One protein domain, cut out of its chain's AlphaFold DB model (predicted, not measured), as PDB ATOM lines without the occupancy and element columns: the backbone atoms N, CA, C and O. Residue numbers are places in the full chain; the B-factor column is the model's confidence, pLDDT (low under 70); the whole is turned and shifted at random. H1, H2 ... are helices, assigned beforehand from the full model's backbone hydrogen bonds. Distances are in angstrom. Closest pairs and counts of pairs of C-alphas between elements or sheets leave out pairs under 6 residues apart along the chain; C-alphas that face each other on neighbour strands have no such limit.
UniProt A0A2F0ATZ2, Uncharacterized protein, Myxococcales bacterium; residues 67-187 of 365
ATOM      1  N   PRO A  67     173.538 348.493 308.064       47.34
ATOM      2  CA  PRO A  67     173.810 348.848 309.443       47.34
ATOM      3  C   PRO A  67     173.578 350.351 309.611       47.34
ATOM      4  O   PRO A  67     173.952 351.146 308.749       47.34
ATOM      5  N   ASP A  68     172.903 350.756 310.689       45.12
ATOM      6  CA  ASP A  68     172.699 352.179 310.940       45.12
ATOM      7  C   ASP A  68     174.035 352.781 311.361       45.12
ATOM      8  O   ASP A  68     174.380 352.818 312.545       45.12
ATOM      9  N   PHE A  69     174.788 353.267 310.378       46.81
ATOM     10  CA  PHE A  69     176.097 353.838 310.614       46.81
ATOM     11  C   PHE A  69     176.028 355.163 311.390       46.81
ATOM     12  O   PHE A  69     177.056 355.783 311.620       46.81
ATOM     13  N   ARG A  70     174.867 355.632 311.866       42.72
ATOM     14  CA  ARG A  70     174.783 356.732 312.849       42.72
ATOM     15  C   ARG A  70     175.049 356.254 314.278       42.72
ATOM     16  O   ARG A  70     175.478 357.043 315.111       42.72
ATOM     17  N   LEU A  71     174.840 354.969 314.547       46.81
ATOM     18  CA  LEU A  71     174.978 354.356 315.862       46.81
ATOM     19  C   LEU A  71     176.265 353.535 315.893       46.81
ATOM     20  O   LEU A  71     176.401 352.563 315.154       46.81
ATOM     21  N   THR A  72     177.226 353.934 316.726       48.94
ATOM     22  CA  THR A  72     178.558 353.295 316.791       48.94
ATOM     23  C   THR A  72     178.434 351.788 317.046       48.94
ATOM     24  O   THR A  72     179.143 350.985 316.449       48.94
ATOM     25  N   GLU A  73     177.457 351.404 317.862       47.47
ATOM     26  CA  GLU A  73     177.094 350.038 318.221       47.47
ATOM     27  C   GLU A  73     176.388 349.242 317.110       47.47
ATOM     28  O   GLU A  73     176.231 348.032 317.243       47.47
ATOM     29  N   ARG A  74     175.959 349.898 316.024       48.56
ATOM     30  CA  ARG A  74     175.328 349.260 314.858       48.56
ATOM     31  C   ARG A  74     176.154 349.377 313.584       48.56
ATOM     32  O   ARG A  74     175.703 348.881 312.568       48.56
ATOM     33  N   ARG A  75     177.344 349.993 313.612       54.16
ATOM     34  CA  ARG A  75     178.255 350.104 312.449       54.16
ATOM     35  C   ARG A  75     178.893 348.773 312.046       54.16
ATOM     36  O   ARG A  75     179.400 348.651 310.939       54.16
ATOM     37  N   TRP A  76     178.873 347.793 312.945       51.09
ATOM     38  CA  TRP A  76     179.487 346.487 312.761       51.09
ATOM     39  C   TRP A  76     178.468 345.408 313.107       51.09
ATOM     40  O   TRP A  76     178.073 345.296 314.266       51.09
ATOM     41  N   MET A  77     178.043 344.615 312.120       52.50
ATOM     42  CA  MET A  77     177.233 343.426 312.418       52.50
ATOM     43  C   MET A  77     178.121 342.242 312.818       52.50
ATOM     44  O   MET A  77     177.647 341.327 313.473       52.50
ATOM     45  N   GLY A  78     179.421 342.262 312.484       53.62
ATOM     46  CA  GLY A  78     180.336 341.145 312.764       53.62
ATOM     47  C   GLY A  78     179.921 339.834 312.097       53.62
ATOM     48  O   GLY A  78     180.376 338.768 312.498       53.62
ATOM     49  N   GLU A  79     179.043 339.935 311.103       60.22
ATOM     50  CA  GLU A  79     178.377 338.817 310.439       60.22
ATOM     51  C   GLU A  79     178.966 338.527 309.054       60.22
ATOM     52  O   GLU A  79     178.649 337.494 308.467       60.22
ATOM     53  N   PHE A  80     179.837 339.397 308.528       66.56
ATOM     54  CA  PHE A  80     180.443 339.173 307.222       66.56
ATOM     55  C   PHE A  80     181.700 338.294 307.293       66.56
ATOM     56  O   PHE A  80     182.480 338.407 308.245       66.56
ATOM     57  N   PRO A  81     181.923 337.431 306.282       71.56
ATOM     58  CA  PRO A  81     183.174 336.704 306.121       71.56
ATOM     59  C   PRO A  81     184.377 337.648 306.067       71.56
ATOM     60  O   PRO A  81     184.278 338.787 305.601       71.56
ATOM     61  N   GLN A  82     185.536 337.145 306.496       73.31
ATOM     62  CA  GLN A  82     186.801 337.849 306.308       73.31
ATOM     63  C   GLN A  82     186.982 338.177 304.816       73.31
ATOM     64  O   GLN A  82     186.647 337.357 303.965       73.31
ATOM     65  N   HIS A  83     187.444 339.391 304.508       76.94
ATOM     66  CA  HIS A  83     187.653 339.866 303.132       76.94
ATOM     67  C   HIS A  83     186.417 339.807 302.209       76.94
ATOM     68  O   HIS A  83     186.549 339.934 300.996       76.94
ATOM     69  N   CYS A  84     185.206 339.666 302.766       88.00
ATOM     70  CA  CYS A  84     183.968 339.496 301.996       88.00
ATOM     71  C   CYS A  84     183.968 338.242 301.101       88.00
ATOM     72  O   CYS A  84     183.289 338.206 300.067       88.00
ATOM     73  N   ASP A  85     184.723 337.212 301.494       85.19
ATOM     74  CA  ASP A  85     184.878 335.978 300.729       85.19
ATOM     75  C   ASP A  85     183.533 335.295 300.454       85.19
ATOM     76  O   ASP A  85     182.723 335.061 301.353       85.19
ATOM     77  N   GLY A  86     183.304 334.948 299.186       85.75
ATOM     78  CA  GLY A  86     182.094 334.256 298.737       85.75
ATOM     79  C   GLY A  86     180.843 335.132 298.608       85.75
ATOM     80  O   GLY A  86     179.824 334.626 298.145       85.75
ATOM     81  N   LEU A  87     180.910 336.422 298.961       89.38
ATOM     82  CA  LEU A  87     179.810 337.367 298.749       89.38
ATOM     83  C   LEU A  87     179.812 337.919 297.315       89.38
ATOM     84  O   LEU A  87     180.866 338.052 296.683       89.38
ATOM     85  N   VAL A  88     178.635 338.289 296.811       88.75
ATOM     86  CA  VAL A  88     178.434 338.875 295.472       88.75
ATOM     87  C   VAL A  88     177.474 340.064 295.537       88.75
ATOM     88  O   VAL A  88     176.726 340.202 296.507       88.75
ATOM     89  N   GLY A  89     177.494 340.924 294.515       88.75
ATOM     90  CA  GLY A  89     176.570 342.054 294.376       88.75
ATOM     91  C   GLY A  89     176.426 342.905 295.635       88.75
ATOM     92  O   GLY A  89     177.420 343.290 296.253       88.75
ATOM     93  N   GLU A  90     175.187 343.213 296.015       85.06
ATOM     94  CA  GLU A  90     174.896 344.105 297.145       85.06
ATOM     95  C   GLU A  90     175.414 343.580 298.496       85.06
ATOM     96  O   GLU A  90     175.778 344.377 299.360       85.06
ATOM     97  N   GLU A  91     175.515 342.260 298.689       85.25
ATOM     98  CA  GLU A  91     176.078 341.683 299.919       85.25
ATOM     99  C   GLU A  91     177.584 341.951 300.019       85.25
ATOM    100  O   GLU A  91     178.090 342.323 301.082       85.25
ATOM    101  N   ALA A  92     178.303 341.820 298.899       90.00
ATOM    102  CA  ALA A  92     179.719 342.165 298.825       90.00
ATOM    103  C   ALA A  92     179.942 343.669 299.041       90.00
ATOM    104  O   ALA A  92     180.841 344.052 299.789       90.00
ATOM    105  N   TYR A  93     179.093 344.513 298.447       86.19
ATOM    106  CA  TYR A  93     179.107 345.960 298.667       86.19
ATOM    107  C   TYR A  93     178.889 346.318 300.146       86.19
ATOM    108  O   TYR A  93     179.664 347.080 300.724       86.19
ATOM    109  N   ALA A  94     177.879 345.730 300.794       81.81
ATOM    110  CA  ALA A  94     177.585 345.981 302.203       81.81
ATOM    111  C   ALA A  94     178.744 345.562 303.122       81.81
ATOM    112  O   ALA A  94     179.056 346.264 304.088       81.81
ATOM    113  N   CYS A  95     179.407 344.446 302.811       86.81
ATOM    114  CA  CYS A  95     180.614 344.023 303.512       86.81
ATOM    115  C   CYS A  95     181.782 344.999 303.306       86.81
ATOM    116  O   CYS A  95     182.434 345.386 304.278       86.81
ATOM    117  N   ALA A  96     182.004 345.467 302.075       89.19
ATOM    118  CA  ALA A  96     183.055 346.431 301.763       89.19
ATOM    119  C   ALA A  96     182.864 347.771 302.492       89.19
ATOM    120  O   ALA A  96     183.818 348.296 303.063       89.19
ATOM    121  N   GLU A  97     181.636 348.299 302.539       84.88
ATOM    122  CA  GLU A  97     181.324 349.518 303.300       84.88
ATOM    123  C   GLU A  97     181.599 349.327 304.801       84.88
ATOM    124  O   GLU A  97     182.133 350.230 305.445       84.88
ATOM    125  N   GLN A  98     181.303 348.152 305.374       82.06
ATOM    126  CA  GLN A  98     181.648 347.872 306.774       82.06
ATOM    127  C   GLN A  98     183.162 347.864 307.008       82.06
ATOM    128  O   GLN A  98     183.623 348.483 307.969       82.06
ATOM    129  N   ILE A  99     183.933 347.199 306.136       86.56
ATOM    130  CA  ILE A  99     185.401 347.194 306.208       86.56
ATOM    131  C   ILE A  99     185.925 348.629 306.147       86.56
ATOM    132  O   ILE A  99     186.665 349.040 307.042       86.56
ATOM    133  N   PHE A 100     185.499 349.395 305.138       87.94
ATOM    134  CA  PHE A 100     185.910 350.780 304.935       87.94
ATOM    135  C   PHE A 100     185.662 351.626 306.186       87.94
ATOM    136  O   PHE A 100     186.605 352.177 306.753       87.94
ATOM    137  N   TRP A 101     184.417 351.702 306.665       82.12
ATOM    138  CA  TRP A 101     184.082 352.570 307.793       82.12
ATOM    139  C   TRP A 101     184.743 352.131 309.099       82.12
ATOM    140  O   TRP A 101     185.050 352.981 309.938       82.12
ATOM    141  N   HIS A 102     185.002 350.830 309.269       82.00
ATOM    142  CA  HIS A 102     185.725 350.323 310.426       82.00
ATOM    143  C   HIS A 102     187.162 350.847 310.475       82.00
ATOM    144  O   HIS A 102     187.548 351.467 311.465       82.00
ATOM    145  N   VAL A 103     187.940 350.653 309.410       85.31
ATOM    146  CA  VAL A 103     189.351 351.081 309.387       85.31
ATOM    147  C   VAL A 103     189.504 352.592 309.223       85.31
ATOM    148  O   VAL A 103     190.466 353.195 309.698       85.31
ATOM    149  N   PHE A 104     188.539 353.247 308.576       83.44
ATOM    150  CA  PHE A 104     188.583 354.692 308.395       83.44
ATOM    151  C   PHE A 104     188.440 355.425 309.734       83.44
ATOM    152  O   PHE A 104     189.050 356.478 309.917       83.44
ATOM    153  N   GLN A 105     187.682 354.855 310.679       77.19
ATOM    154  CA  GLN A 105     187.358 355.499 311.954       77.19
ATOM    155  C   GLN A 105     188.030 354.851 313.170       77.19
ATOM    156  O   GLN A 105     188.489 355.567 314.050       77.19
ATOM    157  N   PHE A 106     188.062 353.522 313.272       77.62
ATOM    158  CA  PHE A 106     188.400 352.817 314.517       77.62
ATOM    159  C   PHE A 106     189.734 352.070 314.473       77.62
ATOM    160  O   PHE A 106     190.387 351.970 315.510       77.62
ATOM    161  N   ASP A 107     190.107 351.527 313.314       82.69
ATOM    162  CA  ASP A 107     191.316 350.716 313.125       82.69
ATOM    163  C   ASP A 107     192.235 351.348 312.075       82.69
ATOM    164  O   ASP A 107     192.266 350.950 310.910       82.69
ATOM    165  N   LEU A 108     192.964 352.383 312.503       84.31
ATOM    166  CA  LEU A 108     193.868 353.125 311.623       84.31
ATOM    167  C   LEU A 108     195.017 352.238 311.120       84.31
ATOM    168  O   LEU A 108     195.416 352.359 309.965       84.31
ATOM    169  N   ASP A 109     195.505 351.314 311.953       85.25
ATOM    170  CA  ASP A 109     196.589 350.392 311.599       85.25
ATOM    171  C   ASP A 109     196.150 349.391 310.513       85.25
ATOM    172  O   ASP A 109     196.955 349.000 309.665       85.25
ATOM    173  N   GLY A 110     194.864 349.025 310.482       88.44
ATOM    174  CA  GLY A 110     194.269 348.135 309.482       88.44
ATOM    175  C   GLY A 110     194.023 348.750 308.098       88.44
ATOM    176  O   GLY A 110     193.684 348.018 307.163       88.44
ATOM    177  N   ARG A 111     194.205 350.067 307.914       89.75
ATOM    178  CA  ARG A 111     193.862 350.777 306.662       89.75
ATOM    179  C   ARG A 111     194.580 350.233 305.428       89.75
ATOM    180  O   ARG A 111     193.942 350.086 304.389       89.75
ATOM    181  N   ALA A 112     195.866 349.899 305.535       90.44
ATOM    182  CA  ALA A 112     196.639 349.364 304.410       90.44
ATOM    183  C   ALA A 112     196.098 348.000 303.945       90.44
ATOM    184  O   ALA A 112     195.817 347.807 302.765       90.44
ATOM    185  N   ALA A 113     195.859 347.082 304.886       91.75
ATOM    186  CA  ALA A 113     195.310 345.761 304.576       91.75
ATOM    187  C   ALA A 113     193.886 345.846 303.999       91.75
ATOM    188  O   ALA A 113     193.533 345.101 303.082       91.75
ATOM    189  N   ALA A 114     193.067 346.769 304.510       92.38
ATOM    190  CA  ALA A 114     191.734 347.026 303.981       92.38
ATOM    191  C   ALA A 114     191.769 347.645 302.579       92.38
ATOM    192  O   ALA A 114     190.995 347.223 301.727       92.38
ATOM    193  N   HIS A 115     192.676 348.587 302.306       94.12
ATOM    194  CA  HIS A 115     192.859 349.162 300.972       94.12
ATOM    195  C   HIS A 115     193.164 348.082 299.920       94.12
ATOM    196  O   HIS A 115     192.590 348.093 298.824       94.12
ATOM    197  N   ASP A 116     194.032 347.129 300.260       93.19
ATOM    198  CA  ASP A 116     194.396 346.024 299.370       93.19
ATOM    199  C   ASP A 116     193.232 345.042 299.197       93.19
ATOM    200  O   ASP A 116     192.852 344.735 298.066       93.19
ATOM    201  N   THR A 117     192.578 344.663 300.302       93.50
ATOM    202  CA  THR A 117     191.365 343.824 300.292       93.50
ATOM    203  C   THR A 117     190.265 344.431 299.418       93.50
ATOM    204  O   THR A 117     189.644 343.740 298.612       93.50
ATOM    205  N   MET A 118     190.021 345.739 299.546       94.69
ATOM    206  CA  MET A 118     189.038 346.441 298.725       94.69
ATOM    207  C   MET A 118     189.439 346.433 297.252       94.69
ATOM    208  O   MET A 118     188.576 346.256 296.401       94.69
ATOM    209  N   GLY A 119     190.729 346.573 296.934       95.25
ATOM    210  CA  GLY A 119     191.219 346.491 295.558       95.25
ATOM    211  C   GLY A 119     190.943 345.139 294.905       95.25
ATOM    212  O   GLY A 119     190.450 345.091 293.778       95.25
ATOM    213  N   GLU A 120     191.216 344.048 295.622       94.94
ATOM    214  CA  GLU A 120     190.935 342.684 295.159       94.94
ATOM    215  C   GLU A 120     189.433 342.450 294.968       94.94
ATOM    216  O   GLU A 120     189.005 341.923 293.936       94.94
ATOM    217  N   LEU A 121     188.622 342.899 295.929       95.25
ATOM    218  CA  LEU A 121     187.172 342.789 295.863       95.25
ATOM    219  C   LEU A 121     186.593 343.566 294.678       95.25
ATOM    220  O   LEU A 121     185.813 343.012 293.909       95.25
ATOM    221  N   ILE A 122     186.988 344.830 294.510       96.38
ATOM    222  CA  ILE A 122     186.535 345.684 293.409       96.38
ATOM    223  C   ILE A 122     186.908 345.057 292.066       96.38
ATOM    224  O   ILE A 122     186.049 344.939 291.198       96.38
ATOM    225  N   ALA A 123     188.153 344.594 291.906       96.06
ATOM    226  CA  ALA A 123     188.603 343.954 290.671       96.06
ATOM    227  C   ALA A 123     187.776 342.706 290.327       96.06
ATOM    228  O   ALA A 123     187.463 342.476 289.158       96.06
ATOM    229  N   ARG A 124     187.396 341.915 291.338       95.69
ATOM    230  CA  ARG A 124     186.511 340.762 291.164       95.69
ATOM    231  C   ARG A 124     185.102 341.182 290.743       95.69
ATOM    232  O   ARG A 124     184.604 340.662 289.751       95.69
ATOM    233  N   LEU A 125     184.476 342.109 291.472       95.38
ATOM    234  CA  LEU A 125     183.107 342.568 291.194       95.38
ATOM    235  C   LEU A 125     182.982 343.203 289.800       95.38
ATOM    236  O   LEU A 125     182.000 342.956 289.103       95.38
ATOM    237  N   ASP A 126     183.998 343.962 289.386       95.94
ATOM    238  CA  ASP A 126     184.114 344.576 288.058       95.94
ATOM    239  C   ASP A 126     184.229 343.505 286.956       95.94
ATOM    240  O   ASP A 126     183.444 343.478 286.008       95.94
ATOM    241  N   ALA A 127     185.137 342.534 287.123       96.31
ATOM    242  CA  ALA A 127     185.327 341.446 286.160       96.31
ATOM    243  C   ALA A 127     184.098 340.528 286.025       96.31
ATOM    244  O   ALA A 127     183.812 340.029 284.936       96.31
ATOM    245  N   GLU A 128     183.388 340.291 287.126       95.56
ATOM    246  CA  GLU A 128     182.166 339.485 287.164       95.56
ATOM    247  C   GLU A 128     180.923 340.265 286.713       95.56
ATOM    248  O   GLU A 128     179.884 339.643 286.488       95.56
ATOM    249  N   GLN A 129     181.014 341.597 286.595       95.19
ATOM    250  CA  GLN A 129     179.877 342.501 286.385       95.19
ATOM    251  C   GLN A 129     178.728 342.211 287.365       95.19
ATOM    252  O   GLN A 129     177.556 342.180 286.994       95.19
ATOM    253  N   SER A 130     179.079 341.924 288.622       93.81
ATOM    254  CA  SER A 130     178.139 341.395 289.616       93.81
ATOM    255  C   SER A 130     177.515 342.465 290.511       93.81
ATOM    256  O   SER A 130     176.705 342.126 291.371       93.81
ATOM    257  N   LEU A 131     177.866 343.738 290.313       92.69
ATOM    258  CA  LEU A 131     177.381 344.890 291.068       92.69
ATOM    259  C   LEU A 131     176.999 346.025 290.105       92.69
ATOM    260  O   LEU A 131     177.675 346.222 289.097       92.69
ATOM    261  N   GLU A 132     175.947 346.779 290.437       89.75
ATOM    262  CA  GLU A 132     175.526 347.951 289.659       89.75
ATOM    263  C   GLU A 132     176.670 348.982 289.525       89.75
ATOM    264  O   GLU A 132     177.388 349.216 290.511       89.75
ATOM    265  N   PRO A 133     176.850 349.619 288.347       94.06
ATOM    266  CA  PRO A 133     177.959 350.539 288.085       94.06
ATOM    267  C   PRO A 133     178.112 351.646 289.129       94.06
ATOM    268  O   PRO A 133     179.226 351.929 289.568       94.06
ATOM    269  N   GLU A 134     177.011 352.233 289.594       86.00
ATOM    270  CA  GLU A 134     177.022 353.318 290.575       86.00
ATOM    271  C   GLU A 134     177.519 352.850 291.949       86.00
ATOM    272  O   GLU A 134     178.251 353.571 292.627       86.00
ATOM    273  N   LEU A 135     177.177 351.627 292.361       86.38
ATOM    274  CA  LEU A 135     177.672 351.052 293.615       86.38
ATOM    275  C   LEU A 135     179.149 350.667 293.496       86.38
ATOM    276  O   LEU A 135     179.924 350.884 294.430       86.38
ATOM    277  N   LEU A 136     179.567 350.156 292.337       94.25
ATOM    278  CA  LEU A 136     180.974 349.886 292.053       94.25
ATOM    279  C   LEU A 136     181.805 351.183 292.043       94.25
ATOM    280  O   LEU A 136     182.909 351.209 292.591       94.25
ATOM    281  N   ALA A 137     181.255 352.277 291.505       92.75
ATOM    282  CA  ALA A 137     181.872 353.602 291.538       92.75
ATOM    283  C   ALA A 137     182.118 354.090 292.974       92.75
ATOM    284  O   ALA A 137     183.191 354.619 293.274       92.75
ATOM    285  N   VAL A 138     181.161 353.859 293.881       88.62
ATOM    286  CA  VAL A 138     181.324 354.178 295.306       88.62
ATOM    287  C   VAL A 138     182.462 353.371 295.929       88.62
ATOM    288  O   VAL A 138     183.256 353.948 296.668       88.62
ATOM    289  N   LEU A 139     182.612 352.080 295.613       93.50
ATOM    290  CA  LEU A 139     183.718 351.275 296.152       93.50
ATOM    291  C   LEU A 139     185.089 351.766 295.673       93.50
ATOM    292  O   LEU A 139     186.016 351.867 296.481       93.50
ATOM    293  N   TYR A 140     185.212 352.129 294.393       96.75
ATOM    294  CA  TYR A 140     186.414 352.786 293.874       96.75
ATOM    295  C   TYR A 140     186.708 354.089 294.634       96.75
ATOM    296  O   TYR A 140     187.832 354.310 295.088       96.75
ATOM    297  N   TRP A 141     185.688 354.916 294.862       93.25
ATOM    298  CA  TRP A 141     185.835 356.138 295.649       93.25
ATOM    299  C   TRP A 141     186.252 355.860 297.105       93.25
ATOM    300  O   TRP A 141     187.164 356.515 297.607       93.25
ATOM    301  N   ARG A 142     185.685 354.848 297.776       91.44
ATOM    302  CA  ARG A 142     186.099 354.442 299.136       91.44
ATOM    303  C   ARG A 142     187.555 354.030 299.212       91.44
ATOM    304  O   ARG A 142     188.269 354.433 300.129       91.44
ATOM    305  N   ARG A 143     188.010 353.235 298.246       95.25
ATOM    306  CA  ARG A 143     189.408 352.817 298.191       95.25
ATOM    307  C   ARG A 143     190.335 354.016 298.001       95.25
ATOM    308  O   ARG A 143     191.333 354.115 298.713       95.25
ATOM    309  N   ALA A 144     189.954 354.976 297.156       93.50
ATOM    310  CA  ALA A 144     190.674 356.239 297.028       93.50
ATOM    311  C   ALA A 144     190.720 357.020 298.356       93.50
ATOM    312  O   ALA A 144     191.788 357.480 298.745       93.50
ATOM    313  N   GLN A 145     189.617 357.099 299.111       90.56
ATOM    314  CA  GLN A 145     189.600 357.747 300.432       90.56
ATOM    315  C   GLN A 145     190.559 357.077 301.435       90.56
ATOM    316  O   GLN A 145     191.234 357.776 302.194       90.56
ATOM    317  N   LEU A 146     190.671 355.741 301.424       90.56
ATOM    318  CA  LEU A 146     191.689 355.034 302.218       90.56
ATOM    319  C   LEU A 146     193.105 355.386 301.763       90.56
ATOM    320  O   LEU A 146     193.963 355.631 302.606       90.56
ATOM    321  N   GLY A 147     193.337 355.456 300.449       90.88
ATOM    322  CA  GLY A 147     194.607 355.898 299.877       90.88
ATOM    323  C   GLY A 147     195.002 357.297 300.356       90.88
ATOM    324  O   GLY A 147     196.130 357.490 300.808       90.88
ATOM    325  N   THR A 148     194.067 358.256 300.351       87.31
ATOM    326  CA  THR A 148     194.294 359.598 300.909       87.31
ATOM    327  C   THR A 148     194.684 359.507 302.378       87.31
ATOM    328  O   THR A 148     195.716 360.049 302.754       87.31
ATOM    329  N   ALA A 149     193.910 358.791 303.198       86.50
ATOM    330  CA  ALA A 149     194.151 358.698 304.637       86.50
ATOM    331  C   ALA A 149     195.491 358.016 304.987       86.50
ATOM    332  O   ALA A 149     196.140 358.381 305.970       86.50
ATOM    333  N   LEU A 150     195.935 357.051 304.175       86.25
ATOM    334  CA  LEU A 150     197.257 356.429 304.289       86.25
ATOM    335  C   LEU A 150     198.378 357.442 304.019       86.25
ATOM    336  O   LEU A 150     199.335 357.519 304.787       86.25
ATOM    337  N   ILE A 151     198.228 358.254 302.968       81.25
ATOM    338  CA  ILE A 151     199.203 359.284 302.584       81.25
ATOM    339  C   ILE A 151     199.239 360.433 303.599       81.25
ATOM    340  O   ILE A 151     200.320 360.894 303.958       81.25
ATOM    341  N   THR A 152     198.080 360.930 304.038       75.12
ATOM    342  CA  THR A 152     197.987 362.169 304.824       75.12
ATOM    343  C   THR A 152     198.038 361.944 306.328       75.12
ATOM    344  O   THR A 152     198.583 362.779 307.037       75.12
ATOM    345  N   GLU A 153     197.511 360.839 306.850       74.81
ATOM    346  CA  GLU A 153     197.363 360.666 308.298       74.81
ATOM    347  C   GLU A 153     198.347 359.643 308.842       74.81
ATOM    348  O   GLU A 153     199.117 359.954 309.745       74.81
ATOM    349  N   GLN A 154     198.373 358.435 308.284       68.19
ATOM    350  CA  GLN A 154     199.195 357.363 308.848       68.19
ATOM    351  C   GLN A 154     200.693 357.650 308.689       68.19
ATOM    352  O   GLN A 154     201.465 357.466 309.633       68.19
ATOM    353  N   GLU A 155     201.093 358.190 307.539       59.47
ATOM    354  CA  GLU A 155     202.480 358.565 307.275       59.47
ATOM    355  C   GLU A 155     202.933 359.761 308.125       59.47
ATOM    356  O   GLU A 155     203.957 359.689 308.810       59.47
ATOM    357  N   LEU A 156     202.141 360.843 308.158       55.34
ATOM    358  CA  LEU A 156     202.481 362.036 308.936       55.34
ATOM    359  C   LEU A 156     202.462 361.779 310.448       55.34
ATOM    360  O   LEU A 156     203.275 362.356 311.171       55.34
ATOM    361  N   VAL A 157     201.563 360.919 310.942       54.69
ATOM    362  CA  VAL A 157     201.543 360.511 312.356       54.69
ATOM    363  C   VAL A 157     202.788 359.694 312.706       54.69
ATOM    364  O   VAL A 157     203.371 359.914 313.769       54.69
ATOM    365  N   THR A 158     203.204 358.773 311.835       56.16
ATOM    366  CA  THR A 158     204.288 357.824 312.137       56.16
ATOM    367  C   THR A 158     205.671 358.449 311.969       56.16
ATOM    368  O   THR A 158     206.534 358.279 312.831       56.16
ATOM    369  N   ASN A 159     205.884 359.197 310.884       53.00
ATOM    370  CA  ASN A 159     207.214 359.648 310.468       53.00
ATOM    371  C   ASN A 159     207.424 361.162 310.608       53.00
ATOM    372  O   ASN A 159     208.560 361.631 310.520       53.00
ATOM    373  N   GLY A 160     206.362 361.933 310.869       53.38
ATOM    374  CA  GLY A 160     206.425 363.389 311.023       53.38
ATOM    375  C   GLY A 160     206.707 364.163 309.728       53.38
ATOM    376  O   GLY A 160     206.805 365.386 309.779       53.38
ATOM    377  N   ASP A 161     206.836 363.468 308.597       57.50
ATOM    378  CA  ASP A 161     207.028 364.013 307.251       57.50
ATOM    379  C   ASP A 161     206.465 363.020 306.219       57.50
ATOM    380  O   ASP A 161     206.311 361.832 306.514       57.50
ATOM    381  N   TYR A 162     206.175 363.493 305.008       59.44
ATOM    382  CA  TYR A 162     205.806 362.629 303.893       59.44
ATOM    383  C   TYR A 162     207.044 361.872 303.412       59.44
ATOM    384  O   TYR A 162     207.979 362.469 302.872       59.44
ATOM    385  N   THR A 163     207.065 360.547 303.542       61.00
ATOM    386  CA  THR A 163     208.065 359.761 302.815       61.00
ATOM    387  C   THR A 163     207.610 359.546 301.373       61.00
ATOM    388  O   THR A 163     206.425 359.387 301.072       61.00
ATOM    389  N   ASN A 164     208.572 359.511 300.448       64.94
ATOM    390  CA  ASN A 164     208.286 359.214 299.044       64.94
ATOM    391  C   ASN A 164     207.643 357.826 298.863       64.94
ATOM    392  O   ASN A 164     206.977 357.603 297.862       64.94
ATOM    393  N   GLU A 165     207.843 356.890 299.794       73.44
ATOM    394  CA  GLU A 165     207.422 355.494 299.650       73.44
ATOM    395  C   GLU A 165     205.897 355.335 299.695       73.44
ATOM    396  O   GLU A 165     205.323 354.735 298.785       73.44
ATOM    397  N   THR A 166     205.224 355.944 300.673       72.62
ATOM    398  CA  THR A 166     203.756 355.890 300.801       72.62
ATOM    399  C   THR A 166     203.071 356.649 299.661       72.62
ATOM    400  O   THR A 166     202.114 356.153 299.064       72.62
ATOM    401  N   LEU A 167     203.616 357.805 299.266       74.44
ATOM    402  CA  LEU A 167     203.107 358.572 298.126       74.44
ATOM    403  C   LEU A 167     203.245 357.804 296.800       74.44
ATOM    404  O   LEU A 167     202.320 357.806 295.992       74.44
ATOM    405  N   ILE A 168     204.373 357.117 296.585       77.19
ATOM    406  CA  ILE A 168     204.593 356.264 295.405       77.19
ATOM    407  C   ILE A 168     203.660 355.047 295.424       77.19
ATOM    408  O   ILE A 168     203.162 354.655 294.369       77.19
ATOM    409  N   SER A 169     203.422 354.462 296.598       79.56
ATOM    410  CA  SER A 169     202.650 353.224 296.736       79.56
ATOM    411  C   SER A 169     201.149 353.438 296.531       79.56
ATOM    412  O   SER A 169     200.511 352.634 295.857       79.56
ATOM    413  N   TYR A 170     200.589 354.531 297.059       83.50
ATOM    414  CA  TYR A 170     199.138 354.761 297.052       83.50
ATOM    415  C   TYR A 170     198.683 355.878 296.106       83.50
ATOM    416  O   TYR A 170     197.565 355.821 295.592       83.50
ATOM    417  N   GLY A 171     199.536 356.864 295.811       81.12
ATOM    418  CA  GLY A 171     199.176 358.029 294.993       81.12
ATOM    419  C   GLY A 171     198.646 357.676 293.595       81.12
ATOM    420  O   GLY A 171     197.556 358.123 293.238       81.12
ATOM    421  N   PRO A 172     199.346 356.840 292.799       81.75
ATOM    422  CA  PRO A 172     198.867 356.450 291.471       81.75
ATOM    423  C   PRO A 172     197.542 355.675 291.505       81.75
ATOM    424  O   PRO A 172     196.687 355.875 290.641       81.75
ATOM    425  N   GLY A 173     197.368 354.800 292.504       84.81
ATOM    426  CA  GLY A 173     196.154 354.001 292.679       84.81
ATOM    427  C   GLY A 173     194.936 354.865 292.992       84.81
ATOM    428  O   GLY A 173     193.884 354.668 292.394       84.81
ATOM    429  N   LEU A 174     195.107 355.881 293.839       88.94
ATOM    430  CA  LEU A 174     194.059 356.831 294.206       88.94
ATOM    431  C   LEU A 174     193.472 357.562 292.992       88.94
ATOM    432  O   LEU A 174     192.253 357.594 292.825       88.94
ATOM    433  N   THR A 175     194.315 358.134 292.123       87.94
ATOM    434  CA  THR A 175     193.820 358.862 290.941       87.94
ATOM    435  C   THR A 175     193.127 357.915 289.971       87.94
ATOM    436  O   THR A 175     192.069 358.256 289.442       87.94
ATOM    437  N   LEU A 176     193.689 356.720 289.767       92.19
ATOM    438  CA  LEU A 176     193.095 355.709 288.900       92.19
ATOM    439  C   LEU A 176     191.725 355.253 289.416       92.19
ATOM    440  O   LEU A 176     190.785 355.156 288.631       92.19
ATOM    441  N   ASP A 177     191.598 355.000 290.718       95.50
ATOM    442  CA  ASP A 177     190.339 354.571 291.323       95.50
ATOM    443  C   ASP A 177     189.265 355.660 291.171       95.50
ATOM    444  O   ASP A 177     188.158 355.367 290.726       95.50
ATOM    445  N   MET A 178     189.589 356.936 291.408       93.81
ATOM    446  CA  MET A 178     188.629 358.028 291.183       93.81
ATOM    447  C   MET A 178     188.240 358.189 289.708       93.81
ATOM    448  O   MET A 178     187.066 358.397 289.412       93.81
ATOM    449  N   GLN A 179     189.182 358.048 288.769       94.62
ATOM    450  CA  GLN A 179     188.879 358.082 287.332       94.62
ATOM    451  C   GLN A 179     187.943 356.943 286.916       94.62
ATOM    452  O   GLN A 179     187.013 357.159 286.140       94.62
ATOM    453  N   LYS A 180     188.158 355.735 287.451       96.62
ATOM    454  CA  LYS A 180     187.257 354.600 287.230       96.62
ATOM    455  C   LYS A 180     185.880 354.838 287.844       96.62
ATOM    456  O   LYS A 180     184.881 354.576 287.183       96.62
ATOM    457  N   GLY A 181     185.823 355.385 289.059       95.50
ATOM    458  CA  GLY A 181     184.572 355.793 289.693       95.50
ATOM    459  C   GLY A 181     183.788 356.790 288.836       95.50
ATOM    460  O   GLY A 181     182.610 356.572 288.572       95.50
ATOM    461  N   MET A 182     184.456 357.824 288.312       95.25
ATOM    462  CA  MET A 182     183.841 358.806 287.409       95.25
ATOM    463  C   MET A 182     183.348 358.198 286.096       95.25
ATOM    464  O   MET A 182     182.299 358.591 285.595       95.25
ATOM    465  N   ALA A 183     184.084 357.239 285.530       96.56
ATOM    466  CA  ALA A 183     183.663 356.557 284.309       96.56
ATOM    467  C   ALA A 183     182.407 355.693 284.522       96.56
ATOM    468  O   ALA A 183     181.591 355.567 283.612       96.56
ATOM    469  N   LEU A 184     182.261 355.106 285.713       95.56
ATOM    470  CA  LEU A 184     181.121 354.267 286.089       95.56
ATOM    471  C   LEU A 184     179.890 355.078 286.520       95.56
ATOM    472  O   LEU A 184     178.770 354.623 286.315       95.56
ATOM    473  N   ALA A 185     180.087 356.265 287.097       93.00
ATOM    474  CA  ALA A 185     179.018 357.148 287.557       93.00
ATOM    475  C   ALA A 185     179.248 358.595 287.073       93.00
ATOM    476  O   ALA A 185     179.570 359.474 287.881       93.00
ATOM    477  N   PRO A 186     179.104 358.866 285.759       92.50
ATOM    478  CA  PRO A 186     179.260 360.215 285.228       92.50
ATOM    479  C   PRO A 186     178.194 361.156 285.808       92.50
ATOM    480  O   PRO A 186     177.017 360.805 285.870       92.50
ATOM    481  N   GLY A 187     178.602 362.358 286.223       86.69
ATOM    482  CA  GLY A 187     177.728 363.319 286.910       86.69
ATOM    483  C   GLY A 187     177.562 363.056 288.410       86.69
ATOM    484  O   GLY A 187     176.646 363.581 289.034       86.69
TER     485      GLY A 187
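Overview. This is residues 67 to 187 of the 365 residues of an uncharacterized protein of Myxococcales bacterium (UniProt A0A2F0ATZ2). What is the shape? Three helices make an up-and-down bundle, H1, H2 and H3 in a triangle, and H4 packs along H3. What else is there? The 121 printed residues hold four named helices, H1 to H4 in chain order, and no named strand: all helix, compact, radius of gyration of the C-alphas 14.5 A, spans 40 by 35 by 26 A.

Arrangement. Which helix is the hub? H3, residues 133 to 159, touches H4, residues 164 to 184, opposite ways at a shallow tilt of 17 degrees; closest are C-alphas 137 and 181, 3.9 A. H3 touches H2, residues 111 to 128, closest at C-alphas 115 and 143, 5.7 A, and H1, residues 89 to 105, at C-alphas 100 and 142, 6.9 A. Which stay apart? H1 and H4 are apart. Are the helix backbones complete? Every O i to N i+4 pair is within hydrogen-bond range in H1 and H2, but 20 of 23 in H3 and 15 of 17 in H4.

Along the chain. Where does H3 begin? C-alpha 133 is at (177.959, 350.539, 288.085), and H3 is 37.9 A long. Where does H4 end? C-alpha 184 is at (181.121, 354.267, 286.089).

Size, cuts and confidence. Is it cut? The printed part has no cut, and its three links between helices are tight. Where is confidence low? Residues 67 to 80 and 154 to 164 are under 70.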